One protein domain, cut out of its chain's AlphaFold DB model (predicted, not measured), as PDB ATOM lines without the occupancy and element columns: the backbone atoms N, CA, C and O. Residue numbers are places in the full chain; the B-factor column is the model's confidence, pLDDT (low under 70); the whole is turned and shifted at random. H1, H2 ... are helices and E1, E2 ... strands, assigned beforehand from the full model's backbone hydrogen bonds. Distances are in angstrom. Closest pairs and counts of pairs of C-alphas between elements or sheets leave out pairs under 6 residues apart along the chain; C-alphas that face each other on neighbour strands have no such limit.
ATOM      1  N   ASP A  89     -17.999  -1.932  33.221       58.59
ATOM      2  CA  ASP A  89     -17.753  -2.296  31.834       58.59
ATOM      3  C   ASP A  89     -18.593  -3.493  31.364       58.59
ATOM      4  O   ASP A  89     -19.015  -3.495  30.211       58.59
ATOM      5  N   GLN A  90     -18.920  -4.458  32.235       60.56
ATOM      6  CA  GLN A  90     -19.769  -5.610  31.881       60.56
ATOM      7  C   GLN A  90     -21.220  -5.187  31.638       60.56
ATOM      8  O   GLN A  90     -21.776  -5.389  30.558       60.56
ATOM      9  N   THR A  91     -21.812  -4.487  32.609       62.75
ATOM     10  CA  THR A  91     -23.171  -3.949  32.484       62.75
ATOM     11  C   THR A  91     -23.285  -2.962  31.319       62.75
ATOM     12  O   THR A  91     -24.281  -2.978  30.597       62.75
ATOM     13  N   ALA A  92     -22.275  -2.107  31.121       60.47
ATOM     14  CA  ALA A  92     -22.230  -1.165  30.009       60.47
ATOM     15  C   ALA A  92     -22.169  -1.908  28.660       60.47
ATOM     16  O   ALA A  92     -23.020  -1.681  27.799       60.47
ATOM     17  N   HIS A  93     -21.253  -2.870  28.506       64.62
ATOM     18  CA  HIS A  93     -21.139  -3.682  27.294       64.62
ATOM     19  C   HIS A  93     -22.440  -4.426  26.970       64.62
ATOM     20  O   HIS A  93     -22.893  -4.420  25.827       64.62
ATOM     21  N   ALA A  94     -23.090  -5.005  27.978       60.03
ATOM     22  CA  ALA A  94     -24.321  -5.764  27.803       60.03
ATOM     23  C   ALA A  94     -25.518  -4.922  27.343       60.03
ATOM     24  O   ALA A  94     -26.379  -5.417  26.614       60.03
ATOM     25  N   VAL A  95     -25.574  -3.644  27.731       61.19
ATOM     26  CA  VAL A  95     -26.562  -2.701  27.183       61.19
ATOM     27  C   VAL A  95     -26.054  -1.992  25.920       61.19
ATOM     28  O   VAL A  95     -26.779  -1.179  25.354       61.19
ATOM     29  N   GLY A  96     -24.849  -2.327  25.445       57.41
ATOM     30  CA  GLY A  96     -24.243  -1.866  24.193       57.41
ATOM     31  C   GLY A  96     -23.461  -0.547  24.283       57.41
ATOM     32  O   GLY A  96     -22.975  -0.035  23.280       57.41
ATOM     33  N   VAL A  97     -23.319   0.042  25.464       61.09
ATOM     34  CA  VAL A  97     -22.620   1.324  25.660       61.09
ATOM     35  C   VAL A  97     -21.199   1.097  26.164       61.09
ATOM     36  O   VAL A  97     -20.975   0.294  27.061       61.09
ATOM     37  N   ALA A  98     -20.222   1.858  25.668       58.62
ATOM     38  CA  ALA A  98     -18.933   1.939  26.355       58.62
ATOM     39  C   ALA A  98     -19.057   2.889  27.554       58.62
ATOM     40  O   ALA A  98     -19.717   3.928  27.458       58.62
ATOM     41  N   ARG A  99     -18.374   2.592  28.668       60.41
ATOM     42  CA  ARG A  99     -18.389   3.428  29.885       60.41
ATOM     43  C   ARG A  99     -18.102   4.905  29.601       60.41
ATOM     44  O   ARG A  99     -18.738   5.784  30.183       60.41
ATOM     45  N   THR A 100     -17.133   5.153  28.723       54.72
ATOM     46  CA  THR A 100     -16.647   6.480  28.320       54.72
ATOM     47  C   THR A 100     -17.322   7.016  27.064       54.72
ATOM     48  O   THR A 100     -17.073   8.166  26.706       54.72
ATOM     49  N   SER A 101     -18.164   6.224  26.387       56.72
ATOM     50  CA  SER A 101     -18.886   6.731  25.224       56.72
ATOM     51  C   SER A 101     -19.814   7.856  25.662       56.72
ATOM     52  O   SER A 101     -20.585   7.718  26.617       56.72
ATOM     53  N   ASP A 102     -19.716   8.982  24.961       54.66
ATOM     54  CA  ASP A 102     -20.696  10.043  25.055       54.66
ATOM     55  C   ASP A 102     -21.697   9.890  23.902       54.66
ATOM     56  O   ASP A 102     -21.495  10.476  22.835       54.66
ATOM     57  N   PRO A 103     -22.791   9.119  24.065       54.53
ATOM     58  CA  PRO A 103     -23.827   9.046  23.037       54.53
ATOM     59  C   PRO A 103     -24.464  10.418  22.751       54.53
ATOM     60  O   PRO A 103     -25.130  10.578  21.730       54.53
ATOM     61  N   CYS A 104     -24.221  11.425  23.598       55.19
ATOM     62  CA  CYS A 104     -24.704  12.786  23.422       55.19
ATOM     63  C   CYS A 104     -23.800  13.659  22.544       55.19
ATOM     64  O   CYS A 104     -24.279  14.671  22.042       55.19
ATOM     65  N   ALA A 105     -22.563  13.243  22.241       51.59
ATOM     66  CA  ALA A 105     -21.691  13.948  21.290       51.59
ATOM     67  C   ALA A 105     -22.234  13.941  19.843       51.59
ATOM     68  O   ALA A 105     -21.772  14.696  18.996       51.59
ATOM     69  N   THR A 106     -23.227  13.091  19.563       54.22
ATOM     70  CA  THR A 106     -23.903  12.975  18.257       54.22
ATOM     71  C   THR A 106     -25.401  13.282  18.339       54.22
ATOM     72  O   THR A 106     -26.153  12.931  17.431       54.22
ATOM     73  N   ALA A 107     -25.859  13.897  19.439       57.88
ATOM     74  CA  ALA A 107     -27.264  14.251  19.605       57.88
ATOM     75  C   ALA A 107     -27.728  15.179  18.470       57.88
ATOM     76  O   ALA A 107     -26.999  16.071  18.037       57.88
ATOM     77  N   ALA A 108     -28.957  14.967  17.987       60.16
ATOM     78  CA  ALA A 108     -29.570  15.874  17.025       60.16
ATOM     79  C   ALA A 108     -29.564  17.314  17.585       60.16
ATOM     80  O   ALA A 108     -29.716  17.470  18.797       60.16
ATOM     81  N   PRO A 109     -29.488  18.368  16.747       56.66
ATOM     82  CA  PRO A 109     -29.244  19.752  17.186       56.66
ATOM     83  C   PRO A 109     -30.208  20.325  18.242       56.66
ATOM     84  O   PRO A 109     -29.944  21.380  18.805       56.66
ATOM     85  N   ARG A 110     -31.353  19.669  18.486       62.66
ATOM     86  CA  ARG A 110     -32.393  20.082  19.444       62.66
ATOM     87  C   ARG A 110     -32.642  19.080  20.578       62.66
ATOM     88  O   ARG A 110     -33.444  19.370  21.460       62.66
ATOM     89  N   ALA A 111     -32.018  17.903  20.546       65.31
ATOM     90  CA  ALA A 111     -32.210  16.878  21.566       65.31
ATOM     91  C   ALA A 111     -31.197  17.068  22.699       65.31
ATOM     92  O   ALA A 111     -29.999  17.209  22.451       65.31
ATOM     93  N   ARG A 112     -31.668  17.036  23.946       83.75
ATOM     94  CA  ARG A 112     -30.795  17.077  25.122       83.75
ATOM     95  C   ARG A 112     -30.271  15.682  25.462       83.75
ATOM     96  O   ARG A 112     -30.803  14.660  25.032       83.75
ATOM     97  N   CYS A 113     -29.213  15.636  26.255       85.50
ATOM     98  CA  CYS A 113     -28.616  14.393  26.717       85.50
ATOM     99  C   CYS A 113     -29.369  13.814  27.928       85.50
ATOM    100  O   CYS A 113     -29.628  14.539  28.891       85.50
ATOM    101  N   LEU A 114     -29.651  12.501  27.938       88.94
ATOM    102  CA  LEU A 114     -30.244  11.818  29.102       88.94
ATOM    103  C   LEU A 114     -29.368  11.969  30.355       88.94
ATOM    104  O   LEU A 114     -29.875  12.277  31.432       88.94
ATOM    105  N   ARG A 115     -28.047  11.800  30.218       89.06
ATOM    106  CA  ARG A 115     -27.082  12.024  31.307       89.06
ATOM    107  C   ARG A 115     -27.250  13.394  31.946       89.06
ATOM    108  O   ARG A 115     -27.229  13.486  33.168       89.06
ATOM    109  N   ASP A 116     -27.385  14.434  31.132       89.56
ATOM    110  CA  ASP A 116     -27.416  15.808  31.626       89.56
ATOM    111  C   ASP A 116     -28.741  16.087  32.341       89.56
ATOM    112  O   ASP A 116     -28.727  16.726  33.387       89.56
ATOM    113  N   ALA A 117     -29.852  15.505  31.875       91.12
ATOM    114  CA  ALA A 117     -31.128  15.547  32.592       91.12
ATOM    115  C   ALA A 117     -31.025  14.890  33.981       91.12
ATOM    116  O   ALA A 117     -31.440  15.467  34.985       91.12
ATOM    117  N   LEU A 118     -30.431  13.693  34.064       92.25
ATOM    118  CA  LEU A 118     -30.258  12.977  35.334       92.25
ATOM    119  C   LEU A 118     -29.287  13.701  36.276       92.25
ATOM    120  O   LEU A 118     -29.540  13.789  37.477       92.25
ATOM    121  N   ARG A 119     -28.193  14.253  35.738       91.31
ATOM    122  CA  ARG A 119     -27.237  15.069  36.502       91.31
ATOM    123  C   ARG A 119     -27.859  16.370  36.987       91.31
ATOM    124  O   ARG A 119     -27.567  16.760  38.110       91.31
ATOM    125  N   ALA A 120     -28.731  16.999  36.198       90.31
ATOM    126  CA  ALA A 120     -29.465  18.186  36.622       90.31
ATOM    127  C   ALA A 120     -30.329  17.882  37.855       90.31
ATOM    128  O   ALA A 120     -30.279  18.624  38.831       90.31
ATOM    129  N   VAL A 121     -31.031  16.740  37.875       90.69
ATOM    130  CA  VAL A 121     -31.754  16.307  39.084       90.69
ATOM    131  C   VAL A 121     -30.792  16.037  40.244       90.69
ATOM    132  O   VAL A 121     -31.039  16.491  41.357       90.69
ATOM    133  N   GLY A 122     -29.696  15.312  40.002       89.75
ATOM    134  CA  GLY A 122     -28.706  14.989  41.036       89.75
ATOM    135  C   GLY A 122     -28.041  16.217  41.667       89.75
ATOM    136  O   GLY A 122     -27.786  16.208  42.866       89.75
ATOM    137  N   ALA A 123     -27.797  17.269  40.882       87.00
ATOM    138  CA  ALA A 123     -27.215  18.526  41.347       87.00
ATOM    139  C   ALA A 123     -28.226  19.409  42.094       87.00
ATOM    140  O   ALA A 123     -27.856  20.093  43.044       87.00
ATOM    141  N   ALA A 124     -29.494  19.393  41.677       82.19
ATOM    142  CA  ALA A 124     -30.528  20.254  42.242       82.19
ATOM    143  C   ALA A 124     -31.183  19.689  43.519       82.19
ATOM    144  O   ALA A 124     -31.710  20.454  44.330       82.19
ATOM    145  N   ALA A 125     -31.205  18.364  43.693       80.81
ATOM    146  CA  ALA A 125     -31.980  17.703  44.742       80.81
ATOM    147  C   ALA A 125     -31.258  17.628  46.103       80.81
ATOM    148  O   ALA A 125     -30.187  17.034  46.205       80.81
ATOM    149  N   ILE A 126     -31.905  18.104  47.178       75.62
ATOM    150  CA  ILE A 126     -31.517  17.760  48.571       75.62
ATOM    151  C   ILE A 126     -31.914  16.320  48.873       75.62
ATOM    152  O   ILE A 126     -31.139  15.522  49.396       75.62
ATOM    153  N   ASP A 127     -33.176  16.017  48.584       79.19
ATOM    154  CA  ASP A 127     -33.786  14.717  48.740       79.19
ATOM    155  C   ASP A 127     -34.559  14.387  47.469       79.19
ATOM    156  O   ASP A 127     -35.364  15.183  46.991       79.19
ATOM    157  N   CYS A 128     -34.302  13.213  46.901       90.38
ATOM    158  CA  CYS A 128     -35.043  12.701  45.762       90.38
ATOM    159  C   CYS A 128     -35.706  11.385  46.143       90.38
ATOM    160  O   CYS A 128     -35.095  10.506  46.744       90.38
ATOM    161  N   GLU A 129     -36.966  11.235  45.762       94.81
ATOM    162  CA  GLU A 129     -37.657   9.962  45.765       94.81
ATOM    163  C   GLU A 129     -37.935   9.548  44.325       94.81
ATOM    164  O   GLU A 129     -38.652  10.221  43.578       94.81
ATOM    165  N   THR A 130     -37.346   8.423  43.946       97.44
ATOM    166  CA  THR A 130     -37.529   7.822  42.629       97.44
ATOM    167  C   THR A 130     -38.674   6.825  42.638       97.44
ATOM    168  O   THR A 130     -38.982   6.246  43.679       97.44
ATOM    169  N   PHE A 131     -39.301   6.623  41.484       98.19
ATOM    170  CA  PHE A 131     -40.444   5.738  41.314       98.19
ATOM    171  C   PHE A 131     -40.418   5.068  39.937       98.19
ATOM    172  O   PHE A 131     -40.416   5.749  38.907       98.19
ATOM    173  N   THR A 132     -40.466   3.735  39.939       98.69
ATOM    174  CA  THR A 132     -40.621   2.887  38.746       98.69
ATOM    175  C   THR A 132     -41.710   1.853  39.000       98.69
ATOM    176  O   THR A 132     -41.784   1.289  40.092       98.69
ATOM    177  N   GLU A 133     -42.554   1.596  38.003       98.38
ATOM    178  CA  GLU A 133     -43.679   0.665  38.112       98.38
ATOM    179  C   GLU A 133     -43.884  -0.175  36.849       98.38
ATOM    180  O   GLU A 133     -43.423   0.180  35.759       98.38
ATOM    181  N   ASN A 134     -44.619  -1.268  37.028       97.94
ATOM    182  CA  ASN A 134     -45.244  -2.087  35.997       97.94
ATOM    183  C   ASN A 134     -46.659  -2.503  36.445       97.94
ATOM    184  O   ASN A 134     -47.190  -1.985  37.425       97.94
ATOM    185  N   ASN A 135     -47.279  -3.441  35.726       94.38
ATOM    186  CA  ASN A 135     -48.683  -3.826  35.913       94.38
ATOM    187  C   ASN A 135     -49.012  -4.452  37.280       94.38
ATOM    188  O   ASN A 135     -50.186  -4.552  37.635       94.38
ATOM    189  N   GLY A 136     -48.010  -4.890  38.043       97.06
ATOM    190  CA  GLY A 136     -48.224  -5.573  39.318       97.06
ATOM    191  C   GLY A 136     -47.248  -5.187  40.420       97.06
ATOM    192  O   GLY A 136     -47.466  -5.591  41.558       97.06
ATOM    193  N   ALA A 137     -46.214  -4.399  40.132       98.56
ATOM    194  CA  ALA A 137     -45.237  -3.963  41.116       98.56
ATOM    195  C   ALA A 137     -44.814  -2.503  40.919       98.56
ATOM    196  O   ALA A 137     -44.741  -1.998  39.800       98.56
ATOM    197  N   ASN A 138     -44.476  -1.834  42.019       98.56
ATOM    198  CA  ASN A 138     -43.757  -0.565  41.990       98.56
ATOM    199  C   ASN A 138     -42.660  -0.526  43.048       98.56
ATOM    200  O   ASN A 138     -42.751  -1.176  44.091       98.56
ATOM    201  N   LEU A 139     -41.625   0.255  42.758       98.75
ATOM    202  CA  LEU A 139     -40.489   0.467  43.632       98.75
ATOM    203  C   LEU A 139     -40.231   1.962  43.793       98.75
ATOM    204  O   LEU A 139     -40.066   2.691  42.814       98.75
ATOM    205  N   ARG A 140     -40.182   2.392  45.055       98.44
ATOM    206  CA  ARG A 140     -39.746   3.720  45.486       98.44
ATOM    207  C   ARG A 140     -38.417   3.618  46.198       98.44
ATOM    208  O   ARG A 140     -38.290   2.803  47.109       98.44
ATOM    209  N   VAL A 141     -37.461   4.464  45.835       97.62
ATOM    210  CA  VAL A 141     -36.169   4.564  46.526       97.62
ATOM    211  C   VAL A 141     -35.835   6.032  46.741       97.62
ATOM    212  O   VAL A 141     -35.781   6.811  45.786       97.62
ATOM    213  N   ALA A 142     -35.630   6.402  48.002       95.94
ATOM    214  CA  ALA A 142     -35.083   7.695  48.368       95.94
ATOM    215  C   ALA A 142     -33.566   7.719  48.122       95.94
ATOM    216  O   ALA A 142     -32.886   6.709  48.306       95.94
ATOM    217  N   GLY A 143     -33.029   8.867  47.732       93.06
ATOM    218  CA  GLY A 143     -31.601   9.069  47.513       93.06
ATOM    219  C   GLY A 143     -31.337  10.258  46.600       93.06
ATOM    220  O   GLY A 143     -32.101  11.218  46.595       93.06
ATOM    221  N   THR A 144     -30.259  10.188  45.825       90.56
ATOM    222  CA  THR A 144     -29.871  11.178  44.812       90.56
ATOM    223  C   THR A 144     -29.401  10.448  43.556       90.56
ATOM    224  O   THR A 144     -28.982   9.294  43.632       90.56
ATOM    225  N   TYR A 145     -29.462  11.101  42.393       91.31
ATOM    226  CA  TYR A 145     -28.814  10.580  41.188       91.31
ATOM    227  C   TYR A 145     -27.312  10.860  41.242       91.31
ATOM    228  O   TYR A 145     -26.849  11.888  40.748       91.31
ATOM    229  N   ALA A 146     -26.545   9.949  41.836       88.31
ATOM    230  CA  ALA A 146     -25.088   9.964  41.757       88.31
ATOM    231  C   ALA A 146     -24.577   8.922  40.749       88.31
ATOM    232  O   ALA A 146     -25.316   8.050  40.298       88.31
ATOM    233  N   HIS A 147     -23.298   9.022  40.375       89.00
ATOM    234  CA  HIS A 147     -22.619   8.047  39.508       89.00
ATOM    235  C   HIS A 147     -23.352   7.748  38.181       89.00
ATOM    236  O   HIS A 147     -23.367   6.614  37.702       89.00
ATOM    237  N   VAL A 148     -23.939   8.784  37.570       89.12
ATOM    238  CA  VAL A 148     -24.542   8.706  36.231       89.12
ATOM    239  C   VAL A 148     -23.438   8.502  35.190       89.12
ATOM    240  O   VAL A 148     -22.602   9.390  34.975       89.12
ATOM    241  N   CYS A 149     -23.444   7.348  34.526       84.19
ATOM    242  CA  CYS A 149     -22.451   6.957  33.525       84.19
ATOM    243  C   CYS A 149     -23.117   6.414  32.252       84.19
ATOM    244  O   CYS A 149     -24.346   6.409  32.136       84.19
ATOM    245  N   ALA A 150     -22.304   6.032  31.256       79.19
ATOM    246  CA  ALA A 150     -22.786   5.444  30.007       79.19
ATOM    247  C   ALA A 150     -23.883   6.284  29.318       79.19
ATOM    248  O   ALA A 150     -24.971   5.797  29.020       79.19
ATOM    249  N   GLY A 151     -23.655   7.591  29.163       78.94
ATOM    250  CA  GLY A 151     -24.646   8.491  28.554       78.94
ATOM    251  C   GLY A 151     -25.953   8.676  29.335       78.94
ATOM    252  O   GLY A 151     -26.890   9.266  28.808       78.94
ATOM    253  N   GLY A 152     -26.017   8.225  30.591       86.44
ATOM    254  CA  GLY A 152     -27.231   8.248  31.409       86.44
ATOM    255  C   GLY A 152     -27.987   6.922  31.418       86.44
ATOM    256  O   GLY A 152     -28.985   6.808  32.120       86.44
ATOM    257  N   HIS A 153     -27.507   5.906  30.697       87.81
ATOM    258  CA  HIS A 153     -28.122   4.579  30.686       87.81
ATOM    259  C   HIS A 153     -27.906   3.798  31.979       87.81
ATOM    260  O   HIS A 153     -28.625   2.840  32.256       87.81
ATOM    261  N   LEU A 154     -26.940   4.222  32.791       88.38
ATOM    262  CA  LEU A 154     -26.628   3.610  34.066       88.38
ATOM    263  C   LEU A 154     -26.551   4.697  35.141       88.38
ATOM    264  O   LEU A 154     -25.817   5.678  35.008       88.38
ATOM    265  N   VAL A 155     -27.300   4.495  36.222       92.12
ATOM    266  CA  VAL A 155     -27.106   5.193  37.497       92.12
ATOM    267  C   VAL A 155     -26.649   4.115  38.463       92.12
ATOM    268  O   VAL A 155     -27.469   3.304  38.874       92.12
ATOM    269  N   LEU A 156     -25.345   4.031  38.726       87.81
ATOM    270  CA  LEU A 156     -24.757   2.905  39.457       87.81
ATOM    271  C   LEU A 156     -24.530   3.266  40.915       87.81
ATOM    272  O   LEU A 156     -23.435   3.661  41.315       87.81
ATOM    273  N   GLN A 157     -25.575   3.089  41.719       88.25
ATOM    274  CA  GLN A 157     -25.494   3.301  43.158       88.25
ATOM    275  C   GLN A 157     -26.181   2.162  43.928       88.25
ATOM    276  O   GLN A 157     -27.246   2.372  44.500       88.25
ATOM    277  N   PRO A 158     -25.546   0.979  44.034       74.50
ATOM    278  CA  PRO A 158     -26.053  -0.236  44.702       74.50
ATOM    279  C   PRO A 158     -26.373  -0.093  46.201       74.50
ATOM    280  O   PRO A 158     -26.687  -1.068  46.869       74.50
ATOM    281  N   GLY A 159     -26.276   1.111  46.763       82.62
ATOM    282  CA  GLY A 159     -26.732   1.445  48.107       82.62
ATOM    283  C   GLY A 159     -27.727   2.602  48.149       82.62
ATOM    284  O   GLY A 159     -28.081   3.008  49.246       82.62
ATOM    285  N   GLY A 160     -28.160   3.135  47.006       91.81
ATOM    286  CA  GLY A 160     -29.035   4.297  46.844       91.81
ATOM    287  C   GLY A 160     -29.923   4.143  45.604       91.81
ATOM    288  O   GLY A 160     -30.540   3.097  45.427       91.81
ATOM    289  N   VAL A 161     -30.010   5.179  44.763       94.50
ATOM    290  CA  VAL A 161     -30.786   5.132  43.513       94.50
ATOM    291  C   VAL A 161     -29.989   4.386  42.443       94.50
ATOM    292  O   VAL A 161     -29.054   4.938  41.873       94.50
ATOM    293  N   ASP A 162     -30.371   3.142  42.162       95.12
ATOM    294  CA  ASP A 162     -29.699   2.285  41.183       95.12
ATOM    295  C   ASP A 162     -30.623   1.995  39.991       95.12
ATOM    296  O   ASP A 162     -31.703   1.422  40.162       95.12
ATOM    297  N   LEU A 163     -30.223   2.417  38.786       95.38
ATOM    298  CA  LEU A 163     -31.036   2.323  37.569       95.38
ATOM    299  C   LEU A 163     -30.279   1.708  36.395       95.38
ATOM    300  O   LEU A 163     -29.094   1.973  36.170       95.38
ATOM    301  N   ARG A 164     -31.012   0.948  35.584       92.62
ATOM    302  CA  ARG A 164     -30.635   0.554  34.222       92.62
ATOM    303  C   ARG A 164     -31.692   1.109  33.270       92.62
ATOM    304  O   ARG A 164     -32.860   0.739  33.367       92.62
ATOM    305  N   ILE A 165     -31.299   2.006  32.370       91.88
ATOM    306  CA  ILE A 165     -32.179   2.614  31.367       91.88
ATOM    307  C   ILE A 165     -31.799   2.058  30.000       91.88
ATOM    308  O   ILE A 165     -30.691   2.277  29.513       91.88
ATOM    309  N   ILE A 166     -32.733   1.351  29.369       88.12
ATOM    310  CA  ILE A 166     -32.509   0.641  28.111       88.12
ATOM    311  C   ILE A 166     -32.270   1.665  26.986       88.12
ATOM    312  O   ILE A 166     -33.129   2.522  26.744       88.12
ATOM    313  N   PRO A 167     -31.141   1.599  26.263       85.56
ATOM    314  CA  PRO A 167     -30.863   2.544  25.187       85.56
ATOM    315  C   PRO A 167     -31.917   2.529  24.075       85.56
ATOM    316  O   PRO A 167     -32.383   1.472  23.647       85.56
ATOM    317  N   GLY A 168     -32.310   3.711  23.598       84.75
ATOM    318  CA  GLY A 168     -33.326   3.855  22.551       84.75
ATOM    319  C   GLY A 168     -34.775   3.770  23.018       84.75
ATOM    320  O   GLY A 168     -35.659   3.724  22.167       84.75
ATOM    321  N   THR A 169     -35.033   3.702  24.327       89.62
ATOM    322  CA  THR A 169     -36.405   3.563  24.852       89.62
ATOM    323  C   THR A 169     -36.963   4.853  25.444       89.62
ATOM    324  O   THR A 169     -38.126   5.160  25.216       89.62
ATOM    325  N   VAL A 170     -36.155   5.621  26.179       93.31
ATOM    326  CA  VAL A 170     -36.551   6.924  26.737       93.31
ATOM    327  C   VAL A 170     -36.292   8.022  25.711       93.31
ATOM    328  O   VAL A 170     -35.140   8.235  25.347       93.31
ATOM    329  N   ASP A 171     -37.336   8.724  25.276       91.81
ATOM    330  CA  ASP A 171     -37.254   9.750  24.224       91.81
ATOM    331  C   ASP A 171     -37.518  11.173  24.717       91.81
ATOM    332  O   ASP A 171     -37.196  12.130  24.016       91.81
ATOM    333  N   THR A 172     -38.080  11.336  25.915       95.00
ATOM    334  CA  THR A 172     -38.465  12.649  26.438       95.00
ATOM    335  C   THR A 172     -38.268  12.692  27.949       95.00
ATOM    336  O   THR A 172     -38.488  11.699  28.647       95.00
ATOM    337  N   VAL A 173     -37.894  13.860  28.466       95.88
ATOM    338  CA  VAL A 173     -38.015  14.199  29.887       95.88
ATOM    339  C   VAL A 173     -38.936  15.400  30.055       95.88
ATOM    340  O   VAL A 173     -38.885  16.336  29.264       95.88
ATOM    341  N   ASP A 174     -39.788  15.360  31.072       95.50
ATOM    342  CA  ASP A 174     -40.689  16.449  31.446       95.50
ATOM    343  C   ASP A 174     -40.365  16.907  32.872       95.50
ATOM    344  O   ASP A 174     -40.494  16.111  33.811       95.50
ATOM    345  N   PHE A 175     -39.930  18.159  33.035       93.50
ATOM    346  CA  PHE A 175     -39.740  18.776  34.346       93.50
ATOM    347  C   PHE A 175     -40.876  19.745  34.657       93.50
ATOM    348  O   PHE A 175     -41.094  20.724  33.941       93.50
ATOM    349  N   HIS A 176     -41.560  19.522  35.774       89.62
ATOM    350  CA  HIS A 176     -42.633  20.400  36.229       89.62
ATOM    351  C   HIS A 176     -42.730  20.457  37.754       89.62
ATOM    352  O   HIS A 176     -42.307  19.540  38.465       89.62
ATOM    353  N   ASP A 177     -43.350  21.527  38.248       85.56
ATOM    354  CA  ASP A 177     -43.838  21.609  39.622       85.56
ATOM    355  C   ASP A 177     -45.159  20.820  39.714       85.56
ATOM    356  O   ASP A 177     -46.109  21.130  38.990       85.56
ATOM    357  N   PRO A 178     -45.255  19.781  40.562       80.12
ATOM    358  CA  PRO A 178     -46.482  19.017  40.746       80.12
ATOM    359  C   PRO A 178     -47.560  19.753  41.571       80.12
ATOM    360  O   PRO A 178     -48.538  19.118  41.962       80.12
ATOM    361  N   GLY A 179     -47.397  21.049  41.858       64.56
ATOM    362  CA  GLY A 179     -48.368  21.894  42.559       64.56
ATOM    363  C   GLY A 179     -48.213  21.896  44.082       64.56
ATOM    364  O   GLY A 179     -49.199  22.081  44.791       64.56
ATOM    365  N   ALA A 180     -47.004  21.650  44.604       60.69
ATOM    366  CA  ALA A 180     -46.759  21.443  46.041       60.69
ATOM    367  C   ALA A 180     -45.589  22.277  46.614       60.69
ATOM    368  O   ALA A 180     -44.887  21.818  47.522       60.69
ATOM    369  N   GLY A 181     -45.360  23.489  46.097       65.12
ATOM    370  CA  GLY A 181     -44.303  24.399  46.561       65.12
ATOM    371  C   GLY A 181     -42.924  24.065  45.975       65.12
ATOM    372  O   GLY A 181     -42.811  23.767  44.798       65.12
ATOM    373  N   LEU A 182     -41.859  24.062  46.794       69.12
ATOM    374  CA  LEU A 182     -40.450  23.812  46.395       69.12
ATOM    375  C   LEU A 182     -40.155  22.404  45.821       69.12
ATOM    376  O   LEU A 182     -38.990  22.016  45.689       69.12
ATOM    377  N   ARG A 183     -41.180  21.598  45.532       83.25
ATOM    378  CA  ARG A 183     -41.012  20.259  44.966       83.25
ATOM    379  C   ARG A 183     -40.966  20.350  43.452       83.25
ATOM    380  O   ARG A 183     -41.824  20.958  42.835       83.25
ATOM    381  N   GLN A 184     -39.987  19.694  42.860       88.25
ATOM    382  CA  GLN A 184     -39.884  19.513  41.423       88.25
ATOM    383  C   GLN A 184     -40.084  18.038  41.098       88.25
ATOM    384  O   GLN A 184     -39.842  17.149  41.928       88.25
ATOM    385  N   ARG A 185     -40.555  17.768  39.884       93.31
ATOM    386  CA  ARG A 185     -40.669  16.416  39.361       93.31
ATOM    387  C   ARG A 185     -40.034  16.331  37.987       93.31
ATOM    388  O   ARG A 185     -40.409  17.084  37.099       93.31
ATOM    389  N   ALA A 186     -39.145  15.360  37.820       95.19
ATOM    390  CA  ALA A 186     -38.661  14.915  36.521       95.19
ATOM    391  C   ALA A 186     -39.371  13.609  36.147       95.19
ATOM    392  O   ALA A 186     -39.418  12.670  36.948       95.19
ATOM    393  N   VAL A 187     -39.935  13.543  34.944       97.38
ATOM    394  CA  VAL A 187     -40.594  12.347  34.407       97.38
ATOM    395  C   VAL A 187     -39.897  11.927  33.126       97.38
ATOM    396  O   VAL A 187     -39.889  12.679  32.158       97.38
ATOM    397  N   LEU A 188     -39.345  10.715  33.107       97.38
ATOM    398  CA  LEU A 188     -38.854  10.091  31.882       97.38
ATOM    399  C   LEU A 188     -40.024   9.436  31.150       97.38
ATOM    400  O   LEU A 188     -40.820   8.709  31.760       97.38
ATOM    401  N   LEU A 189     -40.107   9.683  29.846       96.81
ATOM    402  CA  LEU A 189     -41.166   9.192  28.977       96.81
ATOM    403  C   LEU A 189     -40.596   8.313  27.854       96.81
ATOM    404  O   LEU A 189     -39.501   8.553  27.344       96.81
ATOM    405  N   SER A 190     -41.380   7.312  27.463       95.06
ATOM    406  CA  SER A 190     -41.164   6.455  26.295       95.06
ATOM    407  C   SER A 190     -42.452   6.420  25.477       95.06
ATOM    408  O   SER A 190     -43.498   6.009  25.989       95.06
ATOM    409  N   GLY A 191     -42.425   6.932  24.248       92.88
ATOM    410  CA  GLY A 191     -43.604   7.102  23.400       92.88
ATOM    411  C   GLY A 191     -44.714   7.902  24.089       92.88
ATOM    412  O   GLY A 191     -45.889   7.559  23.978       92.88
ATOM    413  N   GLY A 192     -44.346   8.902  24.900       93.75
ATOM    414  CA  GLY A 192     -45.282   9.699  25.704       93.75
ATOM    415  C   GLY A 192     -45.815   9.028  26.981       93.75
ATOM    416  O   GLY A 192     -46.561   9.664  27.724       93.75
ATOM    417  N   ARG A 193     -45.434   7.781  27.289       96.00
ATOM    418  CA  ARG A 193     -45.818   7.088  28.534       96.00
ATOM    419  C   ARG A 193     -44.747   7.268  29.604       96.00
ATOM    420  O   ARG A 193     -43.568   7.093  29.320       96.00
ATOM    421  N   ALA A 194     -45.147   7.557  30.842       97.19
ATOM    422  CA  ALA A 194     -44.220   7.645  31.970       97.19
ATOM    423  C   ALA A 194     -43.607   6.283  32.303       97.19
ATOM    424  O   ALA A 194     -44.329   5.323  32.559       97.19
ATOM    425  N   VAL A 195     -42.276   6.232  32.329       97.75
ATOM    426  CA  VAL A 195     -41.507   5.014  32.625       97.75
ATOM    427  C   VAL A 195     -40.656   5.139  33.884       97.75
ATOM    428  O   VAL A 195     -40.334   4.131  34.504       97.75
ATOM    429  N   HIS A 196     -40.324   6.360  34.300       98.31
ATOM    430  CA  HIS A 196     -39.614   6.621  35.549       98.31
ATOM    431  C   HIS A 196     -39.895   8.040  36.031       98.31
ATOM    432  O   HIS A 196     -40.105   8.945  35.219       98.31
ATOM    433  N   ARG A 197     -39.912   8.249  37.349       97.50
ATOM    434  CA  ARG A 197     -40.144   9.571  37.944       97.50
ATOM    435  C   ARG A 197     -39.183   9.811  39.095       97.50
ATOM    436  O   ARG A 197     -38.945   8.908  39.889       97.50
ATOM    437  N   ALA A 198     -38.741  11.050  39.234       96.00
ATOM    438  CA  ALA A 198     -38.076  11.562  40.422       96.00
ATOM    439  C   ALA A 198     -38.856  12.755  40.952       96.00
ATOM    440  O   ALA A 198     -39.095  13.707  40.216       96.00
ATOM    441  N   THR A 199     -39.258  12.703  42.220       94.12
ATOM    442  CA  THR A 199     -39.821  13.856  42.935       94.12
ATOM    443  C   THR A 199     -38.811  14.307  43.977       94.12
ATOM    444  O   THR A 199     -38.364  13.488  44.777       94.12
ATOM    445  N   PHE A 200     -38.448  15.584  43.977       90.81
ATOM    446  CA  PHE A 200     -37.353  16.090  44.804       90.81
ATOM    447  C   PHE A 200     -37.573  17.535  45.243       90.81
ATOM    448  O   PHE A 200     -38.416  18.234  44.680       90.81
ATOM    449  N   ARG A 201     -36.838  17.985  46.267       85.69
ATOM    450  CA  ARG A 201     -36.799  19.397  46.689       85.69
ATOM    451  C   ARG A 201     -35.491  20.056  46.276       85.69
ATOM    452  O   ARG A 201     -34.439  19.423  46.352       85.69
ATOM    453  N   LEU A 202     -35.577  21.324  45.880       81.81
ATOM    454  CA  LEU A 202     -34.417  22.137  45.509       81.81
ATOM    455  C   LEU A 202     -33.580  22.530  46.737       81.81
ATOM    456  O   LEU A 202     -34.144  22.824  47.791       81.81
ATOM    457  N   ALA A 203     -32.252  22.544  46.577       71.31
ATOM    458  CA  ALA A 203     -31.259  22.813  47.626       71.31
ATOM    459  C   ALA A 203     -31.338  24.183  48.295       71.31
ATOM    460  O   ALA A 203     -31.161  24.293  49.507       71.31
ATOM    461  N   ASP A 204     -31.629  25.211  47.518       67.81
ATOM    462  CA  ASP A 204     -31.393  26.599  47.909       67.81
ATOM    463  C   ASP A 204     -32.498  27.548  47.420       67.81
ATOM    464  O   ASP A 204     -32.373  28.763  47.533       67.81
ATOM    465  N   GLY A 205     -33.592  27.008  46.869       60.25
ATOM    466  CA  GLY A 205     -34.647  27.802  46.232       60.25
ATOM    467  C   GLY A 205     -34.205  28.503  44.942       60.25
ATOM    468  O   GLY A 205     -35.018  29.206  44.343       60.25
ATOM    469  N   SER A 206     -32.960  28.305  44.491       63.12
ATOM    470  CA  SER A 206     -32.495  28.802  43.203       63.12
ATOM    471  C   SER A 206     -33.059  27.929  42.080       63.12
ATOM    472  O   SER A 206     -33.133  26.699  42.183       63.12
ATOM    473  N   ASP A 207     -33.499  28.566  40.994       68.81
ATOM    474  CA  ASP A 207     -34.087  27.865  39.851       68.81
ATOM    475  C   ASP A 207     -33.005  27.277  38.930       68.81
ATOM    476  O   ASP A 207     -32.947  27.574  37.734       68.81
ATOM    477  N   THR A 208     -32.135  26.422  39.481       72.94
ATOM    478  CA  THR A 208     -31.108  25.674  38.721       72.94
ATOM    479  C   THR A 208     -31.695  24.765  37.636       72.94
ATOM    480  O   THR A 208     -30.962  24.256  36.789       72.94
ATOM    481  N   LEU A 209     -33.017  24.564  37.636       80.94
ATOM    482  CA  LEU A 209     -33.754  23.784  36.646       80.94
ATOM    483  C   LEU A 209     -34.583  24.636  35.682       80.94
ATOM    484  O   LEU A 209     -35.322  24.060  34.883       80.94
ATOM    485  N   SER A 210     -34.455  25.965  35.714       81.94
ATOM    486  CA  SER A 210     -35.157  26.885  34.806       81.94
ATOM    487  C   SER A 210     -35.045  26.445  33.341       81.94
ATOM    488  O   SER A 210     -36.062  26.295  32.664       81.94
ATOM    489  N   ASP A 211     -33.836  26.099  32.895       84.44
ATOM    490  CA  ASP A 211     -33.553  25.624  31.531       84.44
ATOM    491  C   ASP A 211     -34.150  24.252  31.191       84.44
ATOM    492  O   ASP A 211     -34.262  23.889  30.017       84.44
ATOM    493  N   TRP A 212     -34.501  23.469  32.209       88.25
ATOM    494  CA  TRP A 212     -35.071  22.135  32.065       88.25
ATOM    495  C   TRP A 212     -36.591  22.120  32.175       88.25
ATOM    496  O   TRP A 212     -37.182  21.089  31.868       88.25
ATOM    497  N   ARG A 213     -37.240  23.235  32.543       89.62
ATOM    498  CA  ARG A 213     -38.705  23.314  32.674       89.62
ATOM    499  C   ARG A 213     -39.412  22.871  31.389       89.62
ATOM    500  O   ARG A 213     -39.002  23.209  30.279       89.62
ATOM    501  N   GLY A 214     -40.504  22.132  31.559       92.44
ATOM    502  CA  GLY A 214     -41.297  21.573  30.473       92.44
ATOM    503  C   GLY A 214     -40.685  20.319  29.851       92.44
ATOM    504  O   GLY A 214     -39.868  19.621  30.454       92.44
ATOM    505  N   ARG A 215     -41.124  20.018  28.625       94.75
ATOM    506  CA  ARG A 215     -40.747  18.804  27.893       94.75
ATOM    507  C   ARG A 215     -39.544  19.033  26.996       94.75
ATOM    508  O   ARG A 215     -39.558  19.924  26.152       94.75
ATOM    509  N   HIS A 216     -38.563  18.146  27.111       93.06
ATOM    510  CA  HIS A 216     -37.356  18.136  26.293       93.06
ATOM    511  C   HIS A 216     -37.192  16.772  25.638       93.06
ATOM    512  O   HIS A 216     -37.191  15.747  26.321       93.06
ATOM    513  N   ALA A 217     -37.020  16.769  24.316       91.88
ATOM    514  CA  ALA A 217     -36.621  15.570  23.594       91.88
ATOM    515  C   ALA A 217     -35.220  15.142  24.049       91.88
ATOM    516  O   ALA A 217     -34.318  15.974  24.192       91.88
ATOM    517  N   LEU A 218     -35.040  13.843  24.260       88.94
ATOM    518  CA  LEU A 218     -33.790  13.236  24.678       88.94
ATOM    519  C   LEU A 218     -33.175  12.420  23.547       88.94
ATOM    520  O   LEU A 218     -33.845  11.638  22.873       88.94
ATOM    521  N   SER A 219     -31.861  12.554  23.383       76.62
ATOM    522  CA  SER A 219     -31.079  11.623  22.580       76.62
ATOM    523  C   SER A 219     -30.792  10.375  23.411       76.62
ATOM    524  O   SER A 219     -30.006  10.403  24.359       76.62
ATOM    525  N   SER A 220     -31.449   9.276  23.055       72.31
ATOM    526  CA  SER A 220     -31.233   7.939  23.600       72.31
ATOM    527  C   SER A 220     -31.048   7.022  22.403       72.31
ATOM    528  O   SER A 220     -32.005   6.696  21.705       72.31
TER     529      SER A 220
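What this domain is: This is residues 89 to 220 of the 405 residues of the protein "Heme degradation protein" of Burkholderia sp. JS23 (UniProt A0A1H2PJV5). A twisted sheet of six strands curls round one helix, H3, which packs on one of its faces. The long stretch of residues 144 to 161 folds back on itself and is tied by a short pairing to the short strand E3, while of the two small helices H2 only grazes the sheet at E7 and H1 is not on the sheet, its centre the farthest of the elements from the mean of the C-alphas, at 19.3 A. The printed part has 132 residues, with three named helices followed by seven named strands, and its class is mixed, helices and strands. The sheet's order is E2, E1, E6, E5, E4, E7, all antiparallel. The whole is compact, with a radius of gyration of the C-alphas of 14.1 A, and spans 41 by 36 by 28 A.

How they stand to each other: The sheet begins at edge strand E2, residues 137 to 143, in a hairpin with E1, residues 125 to 133; N 130 and O 141 are 2.9 A apart, within hydrogen-bond range. E1 is the neighbour of E6, residues 193 to 202, with N 129 and O 199 at 2.8 A. E6 bends by 61 degrees at residue 196. E5, residues 183 to 190, forms hairpins with E6, N 186 and O 198 at 2.9 A, and with E4, residues 172 to 176, N 174 and O 187 at 2.9 A. E4, E5 and E6 are a meander, each strand the antiparallel neighbour of the one before. The other edge strand, E7, residues 214 to 219, has N 216 and O 173 of E4 at 2.8 A and completes a Greek key, a meander whose first strand is the antiparallel neighbour of the fourth. H3, residues 114 to 124, is on one face of the sheet, giving two layers, a helix and a sheet. Its closest C-alphas to E6 are those of Ala 124 and Leu 202, 5.4 A; to E7, those of Leu 114 and Leu 218, 5.8 A. H2, residues 103 to 106, only grazes the sheet. H1, residues 89 to 94, is apart from H3. E3, residues 162 to 165, pairs with no named strand, but its residues 163 to 164 pair with residues 154 to 155, antiparallel. Every O i to N i+4 pair is within hydrogen-bond range in H1 and H3; H2 is too short for one.

Where its parts are: H1 begins at C-alpha 89, (-17.753, -2.296, 31.834). H3 runs 15.6 A, E1 21.7 A, E2 19.9 A, E5 23.2 A, E6 25.4 A and E7 16.3 A. E7 ends at C-alpha 219, (-31.079, 11.623, 22.580).

The domain as a whole: The C-alphas farthest apart, those of Gln 90 and Gly 181, are 41.4 A apart. The printed part has no cut. The links E2 to E3 and E6 to E7 are long. The mean pLDDT of the printed part is 83.0; residues 89 to 111, 179 to 182 and 204 to 207 are under 70.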